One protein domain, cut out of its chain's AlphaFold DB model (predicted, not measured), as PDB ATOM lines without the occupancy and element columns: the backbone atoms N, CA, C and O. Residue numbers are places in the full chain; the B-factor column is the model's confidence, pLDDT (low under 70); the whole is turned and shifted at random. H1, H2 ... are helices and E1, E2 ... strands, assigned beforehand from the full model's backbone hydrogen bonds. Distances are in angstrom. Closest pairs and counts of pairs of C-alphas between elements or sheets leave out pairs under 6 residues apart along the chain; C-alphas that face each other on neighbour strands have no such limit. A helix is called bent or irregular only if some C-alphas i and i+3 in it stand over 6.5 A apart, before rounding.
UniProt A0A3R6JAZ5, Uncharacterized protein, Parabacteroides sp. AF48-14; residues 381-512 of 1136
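What this domain is: This is residues 381 to 512 of the 1136 residues of an uncharacterized protein of Parabacteroides sp. AF48-14 (UniProt A0A3R6JAZ5). Three helices, H2, H3 and H4, make an up-and-down bundle in which H3 touches both H2 and H4, while H2 and H4 are close but not clearly touching, and two small strand hairpins, E1 with E2 and E3 with E4, sit toward one end of it. The hairpin E1 and E2 packs on residues 402 to 410 of H2; E3 and E4 follow beyond the last residue of H4, and the short H1 packs on that end of H4. The printed part has 132 residues with four named helices and four named strands, in the order H1, H2, E1, E2, H3, H4, E3, E4; each hairpin is an antiparallel sheet of two strands, E1 - E2 and E3 - E4, and the class is mixed, helices and strands. It is compact, with a radius of gyration of the C-alphas of 14.7 A, and only just flat, spanning 46 by 38 by 21 A.

Where its parts are: Find C-alpha 381 at (189.664, 108.712, 208.646); from there H1 runs to residue 387. H2, residues 398 to 410, measures 18.2 A from first to last C-alpha. Look next at E1, residues 429 to 432, and E2, residues 437 to 440. H3, residues 450 to 463, begins with C-alpha 450 at (195.748, 113.268, 193.380) and measures 20.6 A. H4, residues 467 to 483, measures 25.3 A and is irregular: C-alphas 468 and 471 are 7.4 A apart. Last come E3, residues 487 to 490, and E4, residues 500 to 502, ending with C-alpha 502 at (186.519, 115.920, 205.536).

How they stand to each other: Start in the bundle, where H2 and H3 touch, opposite ways at a shallow tilt of 28 degrees; their closest C-alphas, of Ala 399 and Ala 457, are 5.1 A apart. H3 and H4 form a helical hairpin at a shallow tilt of 16 degrees, H4 touching with residues 473 to 480 alone; the closest C-alphas are Ile 461 and Lys 473, 5.9 A. H2 and H4 are close but not clearly touching, with C-alphas 400 and 476 closest at 7.3 A. H1 and H4 only just touch, with 3 pairs of C-alphas within 8 A, the closest Ile 387 and Tyr 479 at 6.9 A. At H2, the closest C-alphas to E2 are Ala 406 and Tyr 437, 4.9 A. In the hairpin E1 and E2, N 438 and O 431 are within hydrogen-bond range at 2.9 A; in E3 and E4, N 489 and O 500 are at 2.8 A. In H1, H2 and H3 every O i to N i+4 pair is within hydrogen-bond range; in H4, 11 of 13.

The domain as a whole: The C-alphas farthest apart, of Gly 466 and Thr 493, are 46.6 A apart. The printed part has no cut, and its one long link is residues 411 to 428. Confidence is under 70 at residues 388 to 391, 413 to 416, 442 to 445 and 494 to 496.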
ATOM      1  N   THR A 381     188.508 109.584 208.905       80.62
ATOM      2  CA  THR A 381     189.664 108.712 208.646       80.62
ATOM      3  C   THR A 381     189.349 107.233 208.866       80.62
ATOM      4  O   THR A 381     189.682 106.413 208.017       80.62
ATOM      5  N   THR A 382     188.644 106.883 209.945       78.81
ATOM      6  CA  THR A 382     188.206 105.505 210.220       78.81
ATOM      7  C   THR A 382     187.204 105.012 209.179       78.81
ATOM      8  O   THR A 382     187.281 103.869 208.735       78.81
ATOM      9  N   THR A 383     186.272 105.874 208.759       79.88
ATOM     10  CA  THR A 383     185.251 105.518 207.755       79.88
ATOM     11  C   THR A 383     185.869 105.308 206.378       79.88
ATOM     12  O   THR A 383     185.595 104.303 205.729       79.88
ATOM     13  N   LEU A 384     186.753 106.212 205.957       82.12
ATOM     14  CA  LEU A 384     187.511 106.057 204.720       82.12
ATOM     15  C   LEU A 384     188.431 104.836 204.785       82.12
ATOM     16  O   LEU A 384     188.475 104.078 203.829       82.12
ATOM     17  N   GLY A 385     189.083 104.581 205.922       78.56
ATOM     18  CA  GLY A 385     189.889 103.378 206.140       78.56
ATOM     19  C   GLY A 385     189.099 102.079 205.948       78.56
ATOM     20  O   GLY A 385     189.594 101.170 205.294       78.56
ATOM     21  N   ALA A 386     187.858 102.003 206.441       76.06
ATOM     22  CA  ALA A 386     186.988 100.847 206.210       76.06
ATOM     23  C   ALA A 386     186.599 100.704 204.726       76.06
ATOM     24  O   ALA A 386     186.660  99.607 204.173       76.06
ATOM     25  N   ILE A 387     186.264 101.811 204.053       75.50
ATOM     26  CA  ILE A 387     185.932 101.811 202.619       75.50
ATOM     27  C   ILE A 387     187.148 101.407 201.762       75.50
ATOM     28  O   ILE A 387     186.976 100.658 200.805       75.50
ATOM     29  N   ASN A 388     188.363 101.815 202.152       69.62
ATOM     30  CA  ASN A 388     189.639 101.442 201.521       69.62
ATOM     31  C   ASN A 388     189.969  99.938 201.630       69.62
ATOM     32  O   ASN A 388     190.922  99.485 201.012       69.62
ATOM     33  N   THR A 389     189.250  99.162 202.452       61.72
ATOM     34  CA  THR A 389     189.480  97.708 202.593       61.72
ATOM     35  C   THR A 389     188.541  96.851 201.737       61.72
ATOM     36  O   THR A 389     188.608  95.622 201.794       61.72
ATOM     37  N   ASN A 390     187.678  97.470 200.923       63.62
ATOM     38  CA  ASN A 390     186.756  96.759 200.041       63.62
ATOM     39  C   ASN A 390     187.490  96.155 198.832       63.62
ATOM     40  O   ASN A 390     187.698  96.813 197.817       63.62
ATOM     41  N   SER A 391     187.826  94.866 198.894       63.66
ATOM     42  CA  SER A 391     188.292  94.120 197.723       63.66
ATOM     43  C   SER A 391     187.114  93.830 196.778       63.66
ATOM     44  O   SER A 391     186.105  93.252 197.181       63.66
ATOM     45  N   GLY A 392     187.196  94.254 195.510       76.62
ATOM     46  CA  GLY A 392     186.095  93.985 194.568       76.62
ATOM     47  C   GLY A 392     186.050  94.764 193.254       76.62
ATOM     48  O   GLY A 392     185.003  94.773 192.614       76.62
ATOM     49  N   TYR A 393     187.133  95.418 192.828       84.81
ATOM     50  CA  TYR A 393     187.126  96.278 191.635       84.81
ATOM     51  C   TYR A 393     187.137  95.538 190.291       84.81
ATOM     52  O   TYR A 393     186.952  96.176 189.263       84.81
ATOM     53  N   GLY A 394     187.283  94.210 190.290       78.56
ATOM     54  CA  GLY A 394     187.377  93.404 189.070       78.56
ATOM     55  C   GLY A 394     188.810  93.291 188.534       78.56
ATOM     56  O   GLY A 394     189.774  93.677 189.190       78.56
ATOM     57  N   THR A 395     188.977  92.707 187.348       76.00
ATOM     58  CA  THR A 395     190.292  92.523 186.709       76.00
ATOM     59  C   THR A 395     190.855  93.846 186.169       76.00
ATOM     60  O   THR A 395     190.119  94.687 185.654       76.00
ATOM     61  N   GLY A 396     192.176  94.046 186.279       79.62
ATOM     62  CA  GLY A 396     192.860  95.256 185.788       79.62
ATOM     63  C   GLY A 396     192.718  96.503 186.675       79.62
ATOM     64  O   GLY A 396     192.941  97.611 186.195       79.62
ATOM     65  N   SER A 397     192.369  96.344 187.956       85.69
ATOM     66  CA  SER A 397     192.054  97.427 188.904       85.69
ATOM     67  C   SER A 397     193.237  98.268 189.394       85.69
ATOM     68  O   SER A 397     193.072  99.054 190.321       85.69
ATOM     69  N   THR A 398     194.413  98.181 188.768       87.19
ATOM     70  CA  THR A 398     195.641  98.849 189.237       87.19
ATOM     71  C   THR A 398     195.464 100.359 189.435       87.19
ATOM     72  O   THR A 398     196.067 100.938 190.332       87.19
ATOM     73  N   ALA A 399     194.612 101.013 188.635       89.88
ATOM     74  CA  ALA A 399     194.281 102.427 188.815       89.88
ATOM     75  C   ALA A 399     193.519 102.707 190.128       89.88
ATOM     76  O   ALA A 399     193.800 103.709 190.784       89.88
ATOM     77  N   MET A 400     192.599 101.820 190.526       90.69
ATOM     78  CA  MET A 400     191.884 101.900 191.806       90.69
ATOM     79  C   MET A 400     192.820 101.591 192.975       90.69
ATOM     80  O   MET A 400     192.878 102.373 193.919       90.69
ATOM     81  N   ASP A 401     193.618 100.525 192.874       87.56
ATOM     82  CA  ASP A 401     194.555 100.123 193.933       87.56
ATOM     83  C   ASP A 401     195.590 101.232 194.215       87.56
ATOM     84  O   ASP A 401     195.968 101.500 195.356       87.56
ATOM     85  N   ASN A 402     196.047 101.920 193.163       89.88
ATOM     86  CA  ASN A 402     196.961 103.056 193.276       89.88
ATOM     87  C   ASN A 402     196.300 104.273 193.937       89.88
ATOM     88  O   ASN A 402     196.920 104.932 194.773       89.88
ATOM     89  N   LEU A 403     195.043 104.558 193.584       91.69
ATOM     90  CA  LEU A 403     194.262 105.625 194.203       91.69
ATOM     91  C   LEU A 403     194.062 105.360 195.704       91.69
ATOM     92  O   LEU A 403     194.297 106.263 196.504       91.69
ATOM     93  N   GLU A 404     193.714 104.131 196.096       89.94
ATOM     94  CA  GLU A 404     193.564 103.744 197.507       89.94
ATOM     95  C   GLU A 404     194.851 103.949 198.303       89.94
ATOM     96  O   GLU A 404     194.830 104.571 199.366       89.94
ATOM     97  N   LYS A 405     195.989 103.486 197.775       88.38
ATOM     98  CA  LYS A 405     197.302 103.667 198.415       88.38
ATOM     99  C   LYS A 405     197.635 105.145 198.619       88.38
ATOM    100  O   LYS A 405     198.122 105.517 199.687       88.38
ATOM    101  N   ALA A 406     197.348 105.991 197.630       90.44
ATOM    102  CA  ALA A 406     197.573 107.431 197.733       90.44
ATOM    103  C   ALA A 406     196.644 108.089 198.765       90.44
ATOM    104  O   ALA A 406     197.097 108.925 199.546       90.44
ATOM    105  N   VAL A 407     195.369 107.690 198.822       91.06
ATOM    106  CA  VAL A 407     194.411 108.173 199.832       91.06
ATOM    107  C   VAL A 407     194.842 107.753 201.236       91.06
ATOM    108  O   VAL A 407     194.869 108.600 202.126       91.06
ATOM    109  N   VAL A 408     195.226 106.484 201.437       88.44
ATOM    110  CA  VAL A 408     195.764 105.970 202.712       88.44
ATOM    111  C   VAL A 408     196.982 106.774 203.144       88.44
ATOM    112  O   VAL A 408     197.067 107.162 204.307       88.44
ATOM    113  N   SER A 409     197.896 107.056 202.211       87.06
ATOM    114  CA  SER A 409     199.046 107.912 202.481       87.06
ATOM    115  C   SER A 409     198.591 109.296 202.925       87.06
ATOM    116  O   SER A 409     198.942 109.711 204.019       87.06
ATOM    117  N   PHE A 410     197.729 109.968 202.155       89.44
ATOM    118  CA  PHE A 410     197.255 111.329 202.429       89.44
ATOM    119  C   PHE A 410     196.593 111.502 203.806       89.44
ATOM    120  O   PHE A 410     196.792 112.527 204.456       89.44
ATOM    121  N   ILE A 411     195.816 110.514 204.256       87.06
ATOM    122  CA  ILE A 411     195.105 110.553 205.548       87.06
ATOM    123  C   ILE A 411     195.857 109.834 206.683       87.06
ATOM    124  O   ILE A 411     195.318 109.706 207.785       87.06
ATOM    125  N   GLY A 412     197.074 109.346 206.425       78.00
ATOM    126  CA  GLY A 412     197.909 108.620 207.381       78.00
ATOM    127  C   GLY A 412     198.578 109.521 208.430       78.00
ATOM    128  O   GLY A 412     198.626 110.743 208.304       78.00
ATOM    129  N   GLY A 413     199.094 108.915 209.504       64.81
ATOM    130  CA  GLY A 413     199.913 109.610 210.505       64.81
ATOM    131  C   GLY A 413     201.356 109.755 210.013       64.81
ATOM    132  O   GLY A 413     202.022 108.752 209.764       64.81
ATOM    133  N   PHE A 414     201.844 110.989 209.862       66.81
ATOM    134  CA  PHE A 414     203.185 111.273 209.340       66.81
ATOM    135  C   PHE A 414     204.151 111.643 210.469       66.81
ATOM    136  O   PHE A 414     203.828 112.463 211.326       66.81
ATOM    137  N   ALA A 415     205.366 111.086 210.446       57.69
ATOM    138  CA  ALA A 415     206.382 111.362 211.466       57.69
ATOM    139  C   ALA A 415     207.197 112.644 211.211       57.69
ATOM    140  O   ALA A 415     207.761 113.187 212.156       57.69
ATOM    141  N   SER A 416     207.280 113.125 209.961       63.06
ATOM    142  CA  SER A 416     208.220 114.202 209.606       63.06
ATOM    143  C   SER A 416     207.646 115.358 208.781       63.06
ATOM    144  O   SER A 416     208.170 116.450 208.939       63.06
ATOM    145  N   ASN A 417     206.593 115.177 207.963       76.62
ATOM    146  CA  ASN A 417     205.967 116.259 207.174       76.62
ATOM    147  C   ASN A 417     204.512 115.922 206.745       76.62
ATOM    148  O   ASN A 417     204.304 115.446 205.626       76.62
ATOM    149  N   PRO A 418     203.496 116.131 207.603       82.56
ATOM    150  CA  PRO A 418     202.094 115.907 207.242       82.56
ATOM    151  C   PRO A 418     201.586 116.942 206.223       82.56
ATOM    152  O   PRO A 418     202.130 118.049 206.142       82.56
ATOM    153  N   PRO A 419     200.515 116.637 205.470       88.19
ATOM    154  CA  PRO A 419     199.807 117.651 204.713       88.19
ATOM    155  C   PRO A 419     199.298 118.761 205.639       88.19
ATOM    156  O   PRO A 419     198.855 118.507 206.763       88.19
ATOM    157  N   ALA A 420     199.393 120.000 205.158       87.12
ATOM    158  CA  ALA A 420     199.028 121.188 205.918       87.12
ATOM    159  C   ALA A 420     197.509 121.307 206.137       87.12
ATOM    160  O   ALA A 420     196.702 120.688 205.437       87.12
ATOM    161  N   ASP A 421     197.117 122.158 207.087       87.81
ATOM    162  CA  ASP A 421     195.721 122.554 207.267       87.81
ATOM    163  C   ASP A 421     195.136 123.053 205.940       87.81
ATOM    164  O   ASP A 421     195.750 123.858 205.237       87.81
ATOM    165  N   LYS A 422     193.919 122.601 205.626       88.69
ATOM    166  CA  LYS A 422     193.171 122.911 204.397       88.69
ATOM    167  C   LYS A 422     193.764 122.335 203.105       88.69
ATOM    168  O   LYS A 422     193.231 122.634 202.038       88.69
ATOM    169  N   ALA A 423     194.806 121.500 203.166       90.38
ATOM    170  CA  ALA A 423     195.312 120.798 201.986       90.38
ATOM    171  C   ALA A 423     194.231 119.883 201.385       90.38
ATOM    172  O   ALA A 423     193.556 119.153 202.117       90.38
ATOM    173  N   THR A 424     194.080 119.895 200.059       93.94
ATOM    174  CA  THR A 424     193.131 119.036 199.336       93.94
ATOM    175  C   THR A 424     193.857 117.871 198.667       93.94
ATOM    176  O   THR A 424     194.980 118.018 198.180       93.94
ATOM    177  N   PHE A 425     193.223 116.697 198.616       94.25
ATOM    178  CA  PHE A 425     193.810 115.516 197.975       94.25
ATOM    179  C   PHE A 425     194.089 115.762 196.487       94.25
ATOM    180  O   PHE A 425     195.139 115.383 195.979       94.25
ATOM    181  N   ALA A 426     193.168 116.436 195.791       93.25
ATOM    182  CA  ALA A 426     193.264 116.676 194.355       93.25
ATOM    183  C   ALA A 426     194.483 117.535 193.966       93.25
ATOM    184  O   ALA A 426     195.095 117.277 192.927       93.25
ATOM    185  N   GLU A 427     194.837 118.520 194.797       91.50
ATOM    186  CA  GLU A 427     195.974 119.431 194.588       91.50
ATOM    187  C   GLU A 427     197.288 118.891 195.173       91.50
ATOM    188  O   GLU A 427     198.359 119.432 194.903       91.50
ATOM    189  N   SER A 428     197.217 117.816 195.962       90.88
ATOM    190  CA  SER A 428     198.382 117.176 196.571       90.88
ATOM    191  C   SER A 428     199.123 116.284 195.582       90.88
ATOM    192  O   SER A 428     198.517 115.654 194.712       90.88
ATOM    193  N   ASN A 429     200.443 116.206 195.741       90.88
ATOM    194  CA  ASN A 429     201.314 115.390 194.902       90.88
ATOM    195  C   ASN A 429     201.791 114.139 195.639       90.88
ATOM    196  O   ASN A 429     202.037 114.164 196.846       90.88
ATOM    197  N   PHE A 430     201.961 113.064 194.874       90.56
ATOM    198  CA  PHE A 430     202.389 111.758 195.351       90.56
ATOM    199  C   PHE A 430     203.503 111.205 194.462       90.56
ATOM    200  O   PHE A 430     203.545 111.484 193.263       90.56
ATOM    201  N   GLU A 431     204.385 110.394 195.036       88.00
ATOM    202  CA  GLU A 431     205.403 109.633 194.303       88.00
ATOM    203  C   GLU A 431     205.191 108.140 194.549       88.00
ATOM    204  O   GLU A 431     204.878 107.729 195.671       88.00
ATOM    205  N   SER A 432     205.315 107.335 193.495       84.25
ATOM    206  CA  SER A 432     205.214 105.880 193.599       84.25
ATOM    207  C   SER A 432     206.599 105.247 193.621       84.25
ATOM    208  O   SER A 432     207.446 105.586 192.800       84.25
ATOM    209  N   ASP A 433     206.799 104.281 194.512       77.19
ATOM    210  CA  ASP A 433     207.993 103.426 194.562       77.19
ATOM    211  C   ASP A 433     207.742 102.026 193.958       77.19
ATOM    212  O   ASP A 433     208.539 101.103 194.124       77.19
ATOM    213  N   GLY A 434     206.607 101.848 193.271       72.12
ATOM    214  CA  GLY A 434     206.156 100.574 192.709       72.12
ATOM    215  C   GLY A 434     205.346  99.696 193.672       72.12
ATOM    216  O   GLY A 434     204.611  98.827 193.205       72.12
ATOM    217  N   SER A 435     205.401  99.937 194.987       74.38
ATOM    218  CA  SER A 435     204.628  99.187 195.997       74.38
ATOM    219  C   SER A 435     203.628 100.061 196.761       74.38
ATOM    220  O   SER A 435     202.533  99.590 197.092       74.38
ATOM    221  N   ALA A 436     203.948 101.337 196.963       79.38
ATOM    222  CA  ALA A 436     203.165 102.339 197.670       79.38
ATOM    223  C   ALA A 436     203.062 103.651 196.872       79.38
ATOM    224  O   ALA A 436     203.706 103.849 195.838       79.38
ATOM    225  N   TYR A 437     202.210 104.546 197.369       88.06
ATOM    226  CA  TYR A 437     202.176 105.953 196.989       88.06
ATOM    227  C   TYR A 437     202.456 106.769 198.241       88.06
ATOM    228  O   TYR A 437     201.807 106.554 199.263       88.06
ATOM    229  N   THR A 438     203.409 107.690 198.163       86.56
ATOM    230  CA  THR A 438     203.819 108.523 199.298       86.56
ATOM    231  C   THR A 438     203.473 109.977 199.019       86.56
ATOM    232  O   THR A 438     203.810 110.493 197.956       86.56
ATOM    233  N   TYR A 439     202.793 110.638 199.958       88.19
ATOM    234  CA  TYR A 439     202.525 112.077 199.898       88.19
ATOM    235  C   TYR A 439     203.820 112.906 199.906       88.19
ATOM    236  O   TYR A 439     204.748 112.623 200.667       88.19
ATOM    237  N   LEU A 440     203.857 113.969 199.099       85.69
ATOM    238  CA  LEU A 440     204.983 114.893 198.983       85.69
ATOM    239  C   LEU A 440     204.620 116.282 199.528       85.69
ATOM    240  O   LEU A 440     203.791 116.985 198.953       85.69
ATOM    241  N   ALA A 441     205.302 116.722 200.589       74.31
ATOM    242  CA  ALA A 441     205.105 118.055 201.175       74.31
ATOM    243  C   ALA A 441     205.686 119.208 200.324       74.31
ATOM    244  O   ALA A 441     205.229 120.344 200.421       74.31
ATOM    245  N   SER A 442     206.677 118.923 199.475       68.75
ATOM    246  CA  SER A 442     207.261 119.848 198.493       68.75
ATOM    247  C   SER A 442     207.831 119.042 197.320       68.75
ATOM    248  O   SER A 442     208.340 117.951 197.552       68.75
ATOM    249  N   GLY A 443     207.715 119.558 196.088       64.94
ATOM    250  CA  GLY A 443     207.861 118.823 194.814       64.94
ATOM    251  C   GLY A 443     208.943 117.729 194.736       64.94
ATOM    252  O   GLY A 443     210.094 117.962 195.095       64.94
ATOM    253  N   GLY A 444     208.542 116.554 194.230       65.06
ATOM    254  CA  GLY A 444     209.386 115.367 194.008       65.06
ATOM    255  C   GLY A 444     209.943 115.260 192.582       65.06
ATOM    256  O   GLY A 444     209.793 116.182 191.779       65.06
ATOM    257  N   THR A 445     210.583 114.132 192.253       67.69
ATOM    258  CA  THR A 445     211.261 113.954 190.951       67.69
ATOM    259  C   THR A 445     210.307 113.588 189.813       67.69
ATOM    260  O   THR A 445     210.504 114.039 188.684       67.69
ATOM    261  N   THR A 446     209.238 112.837 190.110       79.62
ATOM    262  CA  THR A 446     208.152 112.500 189.165       79.62
ATOM    263  C   THR A 446     206.768 112.552 189.839       79.62
ATOM    264  O   THR A 446     206.110 111.526 190.010       79.62
ATOM    265  N   PRO A 447     206.302 113.738 190.273       84.25
ATOM    266  CA  PRO A 447     205.070 113.853 191.044       84.25
ATOM    267  C   PRO A 447     203.830 113.533 190.197       84.25
ATOM    268  O   PRO A 447     203.655 114.064 189.099       84.25
ATOM    269  N   VAL A 448     202.928 112.720 190.747       89.69
ATOM    270  CA  VAL A 448     201.573 112.499 190.225       89.69
ATOM    271  C   VAL A 448     200.587 113.190 191.162       89.69
ATOM    272  O   VAL A 448     200.602 112.949 192.368       89.69
ATOM    273  N   SER A 449     199.725 114.055 190.628       91.56
ATOM    274  CA  SER A 449     198.715 114.729 191.447       91.56
ATOM    275  C   SER A 449     197.577 113.781 191.828       91.56
ATOM    276  O   SER A 449     197.215 112.879 191.062       91.56
ATOM    277  N   GLY A 450     196.944 114.013 192.980       92.56
ATOM    278  CA  GLY A 450     195.748 113.268 193.380       92.56
ATOM    279  C   GLY A 450     194.623 113.381 192.347       92.56
ATOM    280  O   GLY A 450     193.921 112.403 192.087       92.56
ATOM    281  N   LYS A 451     194.504 114.531 191.662       94.75
ATOM    282  CA  LYS A 451     193.584 114.688 190.524       94.75
ATOM    283  C   LYS A 451     193.893 113.699 189.392       94.75
ATOM    284  O   LYS A 451     192.972 113.069 188.884       94.75
ATOM    285  N   ALA A 452     195.159 113.541 189.007       94.06
ATOM    286  CA  ALA A 452     195.540 112.622 187.933       94.06
ATOM    287  C   ALA A 452     195.232 111.156 188.290       94.06
ATOM    288  O   ALA A 452     194.788 110.395 187.430       94.06
ATOM    289  N   LEU A 453     195.399 110.770 189.560       94.56
ATOM    290  CA  LEU A 453     195.011 109.441 190.053       94.56
ATOM    291  C   LEU A 453     193.490 109.225 189.984       94.56
ATOM    292  O   LEU A 453     193.037 108.176 189.526       94.56
ATOM    293  N   VAL A 454     192.698 110.230 190.370       95.19
ATOM    294  CA  VAL A 454     191.228 110.216 190.247       95.19
ATOM    295  C   VAL A 454     190.784 110.116 188.784       95.19
ATOM    296  O   VAL A 454     189.884 109.337 188.466       95.19
ATOM    297  N   ASP A 455     191.411 110.868 187.879       95.69
ATOM    298  CA  ASP A 455     191.102 110.822 186.446       95.69
ATOM    299  C   ASP A 455     191.382 109.414 185.876       95.69
ATOM    300  O   ASP A 455     190.530 108.844 185.191       95.69
ATOM    301  N   LYS A 456     192.513 108.791 186.243       94.25
ATOM    302  CA  LYS A 456     192.865 107.414 185.840       94.25
ATOM    303  C   LYS A 456     191.901 106.357 186.382       94.25
ATOM    304  O   LYS A 456     191.569 105.407 185.672       94.25
ATOM    305  N   ALA A 457     191.423 106.519 187.612       93.44
ATOM    306  CA  ALA A 457     190.392 105.654 188.178       93.44
ATOM    307  C   ALA A 457     189.055 105.778 187.419       93.44
ATOM    308  O   ALA A 457     188.413 104.769 187.121       93.44
ATOM    309  N   ASN A 458     188.659 106.994 187.029       94.62
ATOM    310  CA  ASN A 458     187.467 107.210 186.200       94.62
ATOM    311  C   ASN A 458     187.604 106.596 184.796       94.62
ATOM    312  O   ASN A 458     186.645 105.996 184.304       94.62
ATOM    313  N   GLU A 459     188.784 106.693 184.171       94.56
ATOM    314  CA  GLU A 459     189.084 106.008 182.902       94.56
ATOM    315  C   GLU A 459     188.882 104.491 183.037       94.56
ATOM    316  O   GLU A 459     188.193 103.889 182.214       94.56
ATOM    317  N   TYR A 460     189.397 103.877 184.110       92.94
ATOM    318  CA  TYR A 460     189.192 102.453 184.393       92.94
ATOM    319  C   TYR A 460     187.708 102.094 184.553       92.94
ATOM    320  O   TYR A 460     187.221 101.169 183.903       92.94
ATOM    321  N   ILE A 461     186.948 102.853 185.343       91.94
ATOM    322  CA  ILE A 461     185.505 102.627 185.553       91.94
ATOM    323  C   ILE A 461     184.713 102.702 184.245       91.94
ATOM    324  O   ILE A 461     183.724 101.980 184.076       91.94
ATOM    325  N   ALA A 462     185.128 103.557 183.307       93.00
ATOM    326  CA  ALA A 462     184.505 103.645 181.992       93.00
ATOM    327  C   ALA A 462     184.681 102.349 181.177       93.00
ATOM    328  O   ALA A 462     183.787 102.002 180.405       93.00
ATOM    329  N   THR A 463     185.769 101.599 181.396       91.88
ATOM    330  CA  THR A 463     186.001 100.290 180.752       91.88
ATOM    331  C   THR A 463     185.107  99.175 181.302       91.88
ATOM    332  O   THR A 463     184.794  98.223 180.583       91.88
ATOM    333  N   LEU A 464     184.625  99.308 182.544       90.38
ATOM    334  CA  LEU A 464     183.734  98.340 183.184       90.38
ATOM    335  C   LEU A 464     182.322  98.435 182.581       90.38
ATOM    336  O   LEU A 464     181.501  99.286 182.954       90.38
ATOM    337  N   THR A 465     182.037  97.553 181.625       88.38
ATOM    338  CA  THR A 465     180.761  97.459 180.896       88.38
ATOM    339  C   THR A 465     180.156  96.051 181.015       88.38
ATOM    340  O   THR A 465     180.870  95.086 181.300       88.38
ATOM    341  N   GLY A 466     178.832  95.935 180.842       87.38
ATOM    342  CA  GLY A 466     178.082  94.673 180.958       87.38
ATOM    343  C   GLY A 466     177.695  94.269 182.393       87.38
ATOM    344  O   GLY A 466     178.238  94.781 183.372       87.38
ATOM    345  N   ASP A 467     176.743  93.335 182.517       85.50
ATOM    346  CA  ASP A 467     176.153  92.939 183.810       85.50
ATOM    347  C   ASP A 467     177.150  92.257 184.759       85.50
ATOM    348  O   ASP A 467     177.095  92.482 185.968       85.50
ATOM    349  N   ALA A 468     178.118  91.501 184.227       84.06
ATOM    350  CA  ALA A 468     179.149  90.826 185.022       84.06
ATOM    351  C   ALA A 468     180.055  91.802 185.804       84.06
ATOM    352  O   ALA A 468     180.547  91.460 186.875       84.06
ATOM    353  N   ASN A 469     180.230  93.034 185.310       88.44
ATOM    354  CA  ASN A 469     181.065  94.067 185.939       88.44
ATOM    355  C   ASN A 469     180.254  95.087 186.757       88.44
ATOM    356  O   ASN A 469     180.822  96.029 187.308       88.44
ATOM    357  N   LYS A 470     178.926  94.929 186.845       87.88
ATOM    358  CA  LYS A 470     178.026  95.898 187.489       87.88
ATOM    359  C   LYS A 470     178.362  96.122 188.965       87.88
ATOM    360  O   LYS A 470     178.364  97.264 189.418       87.88
ATOM    361  N   ALA A 471     178.687  95.049 189.688       86.25
ATOM    362  CA  ALA A 471     179.093  95.121 191.090       86.25
ATOM    363  C   ALA A 471     180.432  95.857 191.255       86.25
ATOM    364  O   ALA A 471     180.507  96.821 192.006       86.25
ATOM    365  N   ALA A 472     181.451  95.475 190.480       88.56
ATOM    366  CA  ALA A 472     182.770  96.108 190.489       88.56
ATOM    367  C   ALA A 472     182.715  97.607 190.155       88.56
ATOM    368  O   ALA A 472     183.312  98.434 190.848       88.56
ATOM    369  N   LYS A 473     181.927  97.970 189.134       90.31
ATOM    370  CA  LYS A 473     181.690  99.363 188.744       90.31
ATOM    371  C   LYS A 473     181.039 100.160 189.871       90.31
ATOM    372  O   LYS A 473     181.482 101.268 190.159       90.31
ATOM    373  N   ALA A 474     180.022  99.591 190.520       88.50
ATOM    374  CA  ALA A 474     179.351 100.224 191.650       88.50
ATOM    375  C   ALA A 474     180.304 100.411 192.843       88.50
ATOM    376  O   ALA A 474     180.341 101.497 193.415       88.50
ATOM    377  N   THR A 475     181.122  99.407 193.178       87.75
ATOM    378  CA  THR A 475     182.137  99.501 194.242       87.75
ATOM    379  C   THR A 475     183.138 100.624 193.962       87.75
ATOM    380  O   THR A 475     183.361 101.478 194.820       87.75
ATOM    381  N   ALA A 476     183.674 100.695 192.740       89.00
ATOM    382  CA  ALA A 476     184.628 101.730 192.340       89.00
ATOM    383  C   ALA A 476     184.010 103.144 192.338       89.00
ATOM    384  O   ALA A 476     184.619 104.099 192.821       89.00
ATOM    385  N   GLN A 477     182.769 103.287 191.861       90.81
ATOM    386  CA  GLN A 477     182.036 104.559 191.896       90.81
ATOM    387  C   GLN A 477     181.717 105.007 193.328       90.81
ATOM    388  O   GLN A 477     181.837 106.193 193.641       90.81
ATOM    389  N   ASN A 478     181.352 104.072 194.209       87.81
ATOM    390  CA  ASN A 478     181.107 104.352 195.623       87.81
ATOM    391  C   ASN A 478     182.374 104.855 196.324       87.81
ATOM    392  O   ASN A 478     182.289 105.793 197.119       87.81
ATOM    393  N   TYR A 479     183.532 104.276 195.992       89.44
ATOM    394  CA  TYR A 479     184.830 104.714 196.497       89.44
ATOM    395  C   TYR A 479     185.165 106.150 196.067       89.44
ATOM    396  O   TYR A 479     185.439 107.011 196.902       89.44
ATOM    397  N   LEU A 480     185.051 106.457 194.772       91.38
ATOM    398  CA  LEU A 480     185.278 107.810 194.246       91.38
ATOM    399  C   LEU A 480     184.327 108.847 194.844       91.38
ATOM    400  O   LEU A 480     184.747 109.954 195.177       91.38
ATOM    401  N   ALA A 481     183.054 108.491 195.017       90.62
ATOM    402  CA  ALA A 481     182.085 109.356 195.679       90.62
ATOM    403  C   ALA A 481     182.427 109.585 197.164       90.62
ATOM    404  O   ALA A 481     182.169 110.667 197.684       90.62
ATOM    405  N   ALA A 482     183.005 108.587 197.839       88.81
ATOM    406  CA  ALA A 482     183.426 108.670 199.235       88.81
ATOM    407  C   ALA A 482     184.613 109.620 199.450       88.81
ATOM    408  O   ALA A 482     184.618 110.344 200.439       88.81
ATOM    409  N   ILE A 483     185.587 109.646 198.535       92.38
ATOM    410  CA  ILE A 483     186.794 110.490 198.653       92.38
ATOM    411  C   ILE A 483     186.669 111.848 197.946       92.38
ATOM    412  O   ILE A 483     187.608 112.646 197.944       92.38
ATOM    413  N   LYS A 484     185.538 112.125 197.292       93.38
ATOM    414  CA  LYS A 484     185.339 113.382 196.565       93.38
ATOM    415  C   LYS A 484     185.445 114.570 197.528       93.38
ATOM    416  O   LYS A 484     184.841 114.559 198.596       93.38
ATOM    417  N   GLY A 485     186.225 115.583 197.152       93.38
ATOM    418  CA  GLY A 485     186.454 116.758 197.998       93.38
ATOM    419  C   GLY A 485     187.288 116.474 199.253       93.38
ATOM    420  O   GLY A 485     187.242 117.259 200.194       93.38
ATOM    421  N   LEU A 486     188.029 115.355 199.297       94.31
ATOM    422  CA  LEU A 486     188.875 114.999 200.437       94.31
ATOM    423  C   LEU A 486     189.880 116.113 200.763       94.31
ATOM    424  O   LEU A 486     190.709 116.480 199.925       94.31
ATOM    425  N   ALA A 487     189.819 116.616 201.993       93.88
ATOM    426  CA  ALA A 487     190.671 117.684 202.492       93.88
ATOM    427  C   ALA A 487     191.035 117.494 203.970       93.88
ATOM    428  O   ALA A 487     190.264 116.938 204.761       93.88
ATOM    429  N   ILE A 488     192.204 118.006 204.351       90.94
ATOM    430  CA  ILE A 488     192.637 118.107 205.744       90.94
ATOM    431  C   ILE A 488     191.953 119.313 206.388       90.94
ATOM    432  O   ILE A 488     192.127 120.447 205.956       90.94
ATOM    433  N   VAL A 489     191.190 119.082 207.452       89.44
ATOM    434  CA  VAL A 489     190.612 120.153 208.281       89.44
ATOM    435  C   VAL A 489     191.629 120.617 209.317       89.44
ATOM    436  O   VAL A 489     191.773 121.814 209.550       89.44
ATOM    437  N   LYS A 490     192.326 119.655 209.928       88.06
ATOM    438  CA  LYS A 490     193.394 119.892 210.895       88.06
ATOM    439  C   LYS A 490     194.493 118.858 210.692       88.06
ATOM    440  O   LYS A 490     194.217 117.656 210.714       88.06
ATOM    441  N   ALA A 491     195.712 119.331 210.484       84.75
ATOM    442  CA  ALA A 491     196.888 118.514 210.273       84.75
ATOM    443  C   ALA A 491     197.183 117.633 211.495       84.75
ATOM    444  O   ALA A 491     196.823 117.951 212.634       84.75
ATOM    445  N   SER A 492     197.858 116.512 211.244       81.12
ATOM    446  CA  SER A 492     198.382 115.654 212.306       81.12
ATOM    447  C   SER A 492     199.423 116.417 213.133       81.12
ATOM    448  O   SER A 492     200.276 117.110 212.585       81.12
ATOM    449  N   THR A 493     199.381 116.260 214.456       76.19
ATOM    450  CA  THR A 493     200.367 116.841 215.383       76.19
ATOM    451  C   THR A 493     201.624 115.974 215.556       76.19
ATOM    452  O   THR A 493     202.436 116.259 216.434       76.19
ATOM    453  N   GLY A 494     201.792 114.919 214.748       67.75
ATOM    454  CA  GLY A 494     202.895 113.954 214.831       67.75
ATOM    455  C   GLY A 494     202.607 112.742 215.734       67.75
ATOM    456  O   GLY A 494     201.625 112.707 216.480       67.75
ATOM    457  N   GLY A 495     203.463 111.717 215.652       69.00
ATOM    458  CA  GLY A 495     203.296 110.442 216.369       69.00
ATOM    459  C   GLY A 495     202.160 109.576 215.804       69.00
ATOM    460  O   GLY A 495     201.967 109.517 214.594       69.00
ATOM    461  N   ASN A 496     201.386 108.919 216.677       66.62
ATOM    462  CA  ASN A 496     200.235 108.081 216.285       66.62
ATOM    463  C   ASN A 496     198.930 108.882 216.059       66.62
ATOM    464  O   ASN A 496     197.868 108.286 215.881       66.62
ATOM    465  N   ALA A 497     198.967 110.220 216.109       72.56
ATOM    466  CA  ALA A 497     197.776 111.055 215.969       72.56
ATOM    467  C   ALA A 497     197.373 111.209 214.492       72.56
ATOM    468  O   ALA A 497     198.102 111.808 213.700       72.56
ATOM    469  N   LEU A 498     196.202 110.692 214.114       78.44
ATOM    470  CA  LEU A 498     195.650 110.851 212.764       78.44
ATOM    471  C   LEU A 498     195.179 112.298 212.513       78.44
ATOM    472  O   LEU A 498     194.713 112.952 213.449       78.44
ATOM    473  N   PRO A 499     195.266 112.804 211.267       83.44
ATOM    474  CA  PRO A 499     194.715 114.107 210.913       83.44
ATOM    475  C   PRO A 499     193.181 114.106 210.961       83.44
ATOM    476  O   PRO A 499     192.525 113.085 210.744       83.44
ATOM    477  N   THR A 500     192.592 115.282 211.180       86.81
ATOM    478  CA  THR A 500     191.149 115.480 211.020       86.81
ATOM    479  C   THR A 500     190.852 115.781 209.559       86.81
ATOM    480  O   THR A 500     191.347 116.774 209.025       86.81
ATOM    481  N   VAL A 501     190.015 114.965 208.916       88.06
ATOM    482  CA  VAL A 501     189.721 115.081 207.477       88.06
ATOM    483  C   VAL A 501     188.229 115.244 207.205       88.06
ATOM    484  O   VAL A 501     187.391 114.883 208.029       88.06
ATOM    485  N   THR A 502     187.892 115.786 206.039       90.94
ATOM    486  CA  THR A 502     186.519 115.920 205.536       90.94
ATOM    487  C   THR A 502     186.475 115.570 204.054       90.94
ATOM    488  O   THR A 502     187.489 115.645 203.370       90.94
ATOM    489  N   THR A 503     185.301 115.206 203.558       91.44
ATOM    490  CA  THR A 503     184.970 114.985 202.142       91.44
ATOM    491  C   THR A 503     183.618 115.648 201.858       91.44
ATOM    492  O   THR A 503     182.936 116.075 202.794       91.44
ATOM    493  N   ASP A 504     183.187 115.692 200.598       90.06
ATOM    494  CA  ASP A 504     181.846 116.167 200.223       90.06
ATOM    495  C   ASP A 504     180.737 115.318 200.875       90.06
ATOM    496  O   ASP A 504     179.645 115.812 201.158       90.06
ATOM    497  N   LYS A 505     181.008 114.023 201.098       85.12
ATOM    498  CA  LYS A 505     180.044 113.048 201.631       85.12
ATOM    499  C   LYS A 505     180.125 112.894 203.153       85.12
ATOM    500  O   LYS A 505     179.103 112.699 203.806       85.12
ATOM    501  N   PHE A 506     181.329 112.956 203.710       84.75
ATOM    502  CA  PHE A 506     181.634 112.690 205.114       84.75
ATOM    503  C   PHE A 506     182.330 113.891 205.745       84.75
ATOM    504  O   PHE A 506     183.447 114.233 205.361       84.75
ATOM    505  N   VAL A 507     181.699 114.491 206.750       83.25
ATOM    506  CA  VAL A 507     182.224 115.665 207.460       83.25
ATOM    507  C   VAL A 507     182.603 115.271 208.879       83.25
ATOM    508  O   VAL A 507     181.827 114.593 209.547       83.25
ATOM    509  N   ASN A 508     183.782 115.676 209.359       77.00
ATOM    510  CA  ASN A 508     184.202 115.356 210.724       77.00
ATOM    511  C   ASN A 508     183.238 115.952 211.759       77.00
ATOM    512  O   ASN A 508     182.766 117.076 211.592       77.00
ATOM    513  N   GLY A 509     182.929 115.184 212.803       71.12
ATOM    514  CA  GLY A 509     181.756 115.432 213.643       71.12
ATOM    515  C   GLY A 509     180.501 114.808 213.028       71.12
ATOM    516  O   GLY A 509     179.916 113.906 213.595       71.12
ATOM    517  N   LYS A 510     180.111 115.149 211.806       72.50
ATOM    518  CA  LYS A 510     178.826 114.682 211.233       72.50
ATOM    519  C   LYS A 510     178.876 113.308 210.570       72.50
ATOM    520  O   LYS A 510     177.966 112.947 209.821       72.50
ATOM    521  N   ASN A 511     179.958 112.565 210.769       75.31
ATOM    522  CA  ASN A 511     180.222 111.353 210.021       75.31
ATOM    523  C   ASN A 511     179.773 110.095 210.771       75.31
ATOM    524  O   ASN A 511     180.161 109.832 211.909       75.31
ATOM    525  N   PHE A 512     178.974 109.291 210.076       70.44
ATOM    526  CA  PHE A 512     178.389 108.051 210.564       70.44
ATOM    527  C   PHE A 512     178.477 107.033 209.421       70.44
ATOM    528  O   PHE A 512     177.902 107.267 208.355       70.44
TER     529      PHE A 512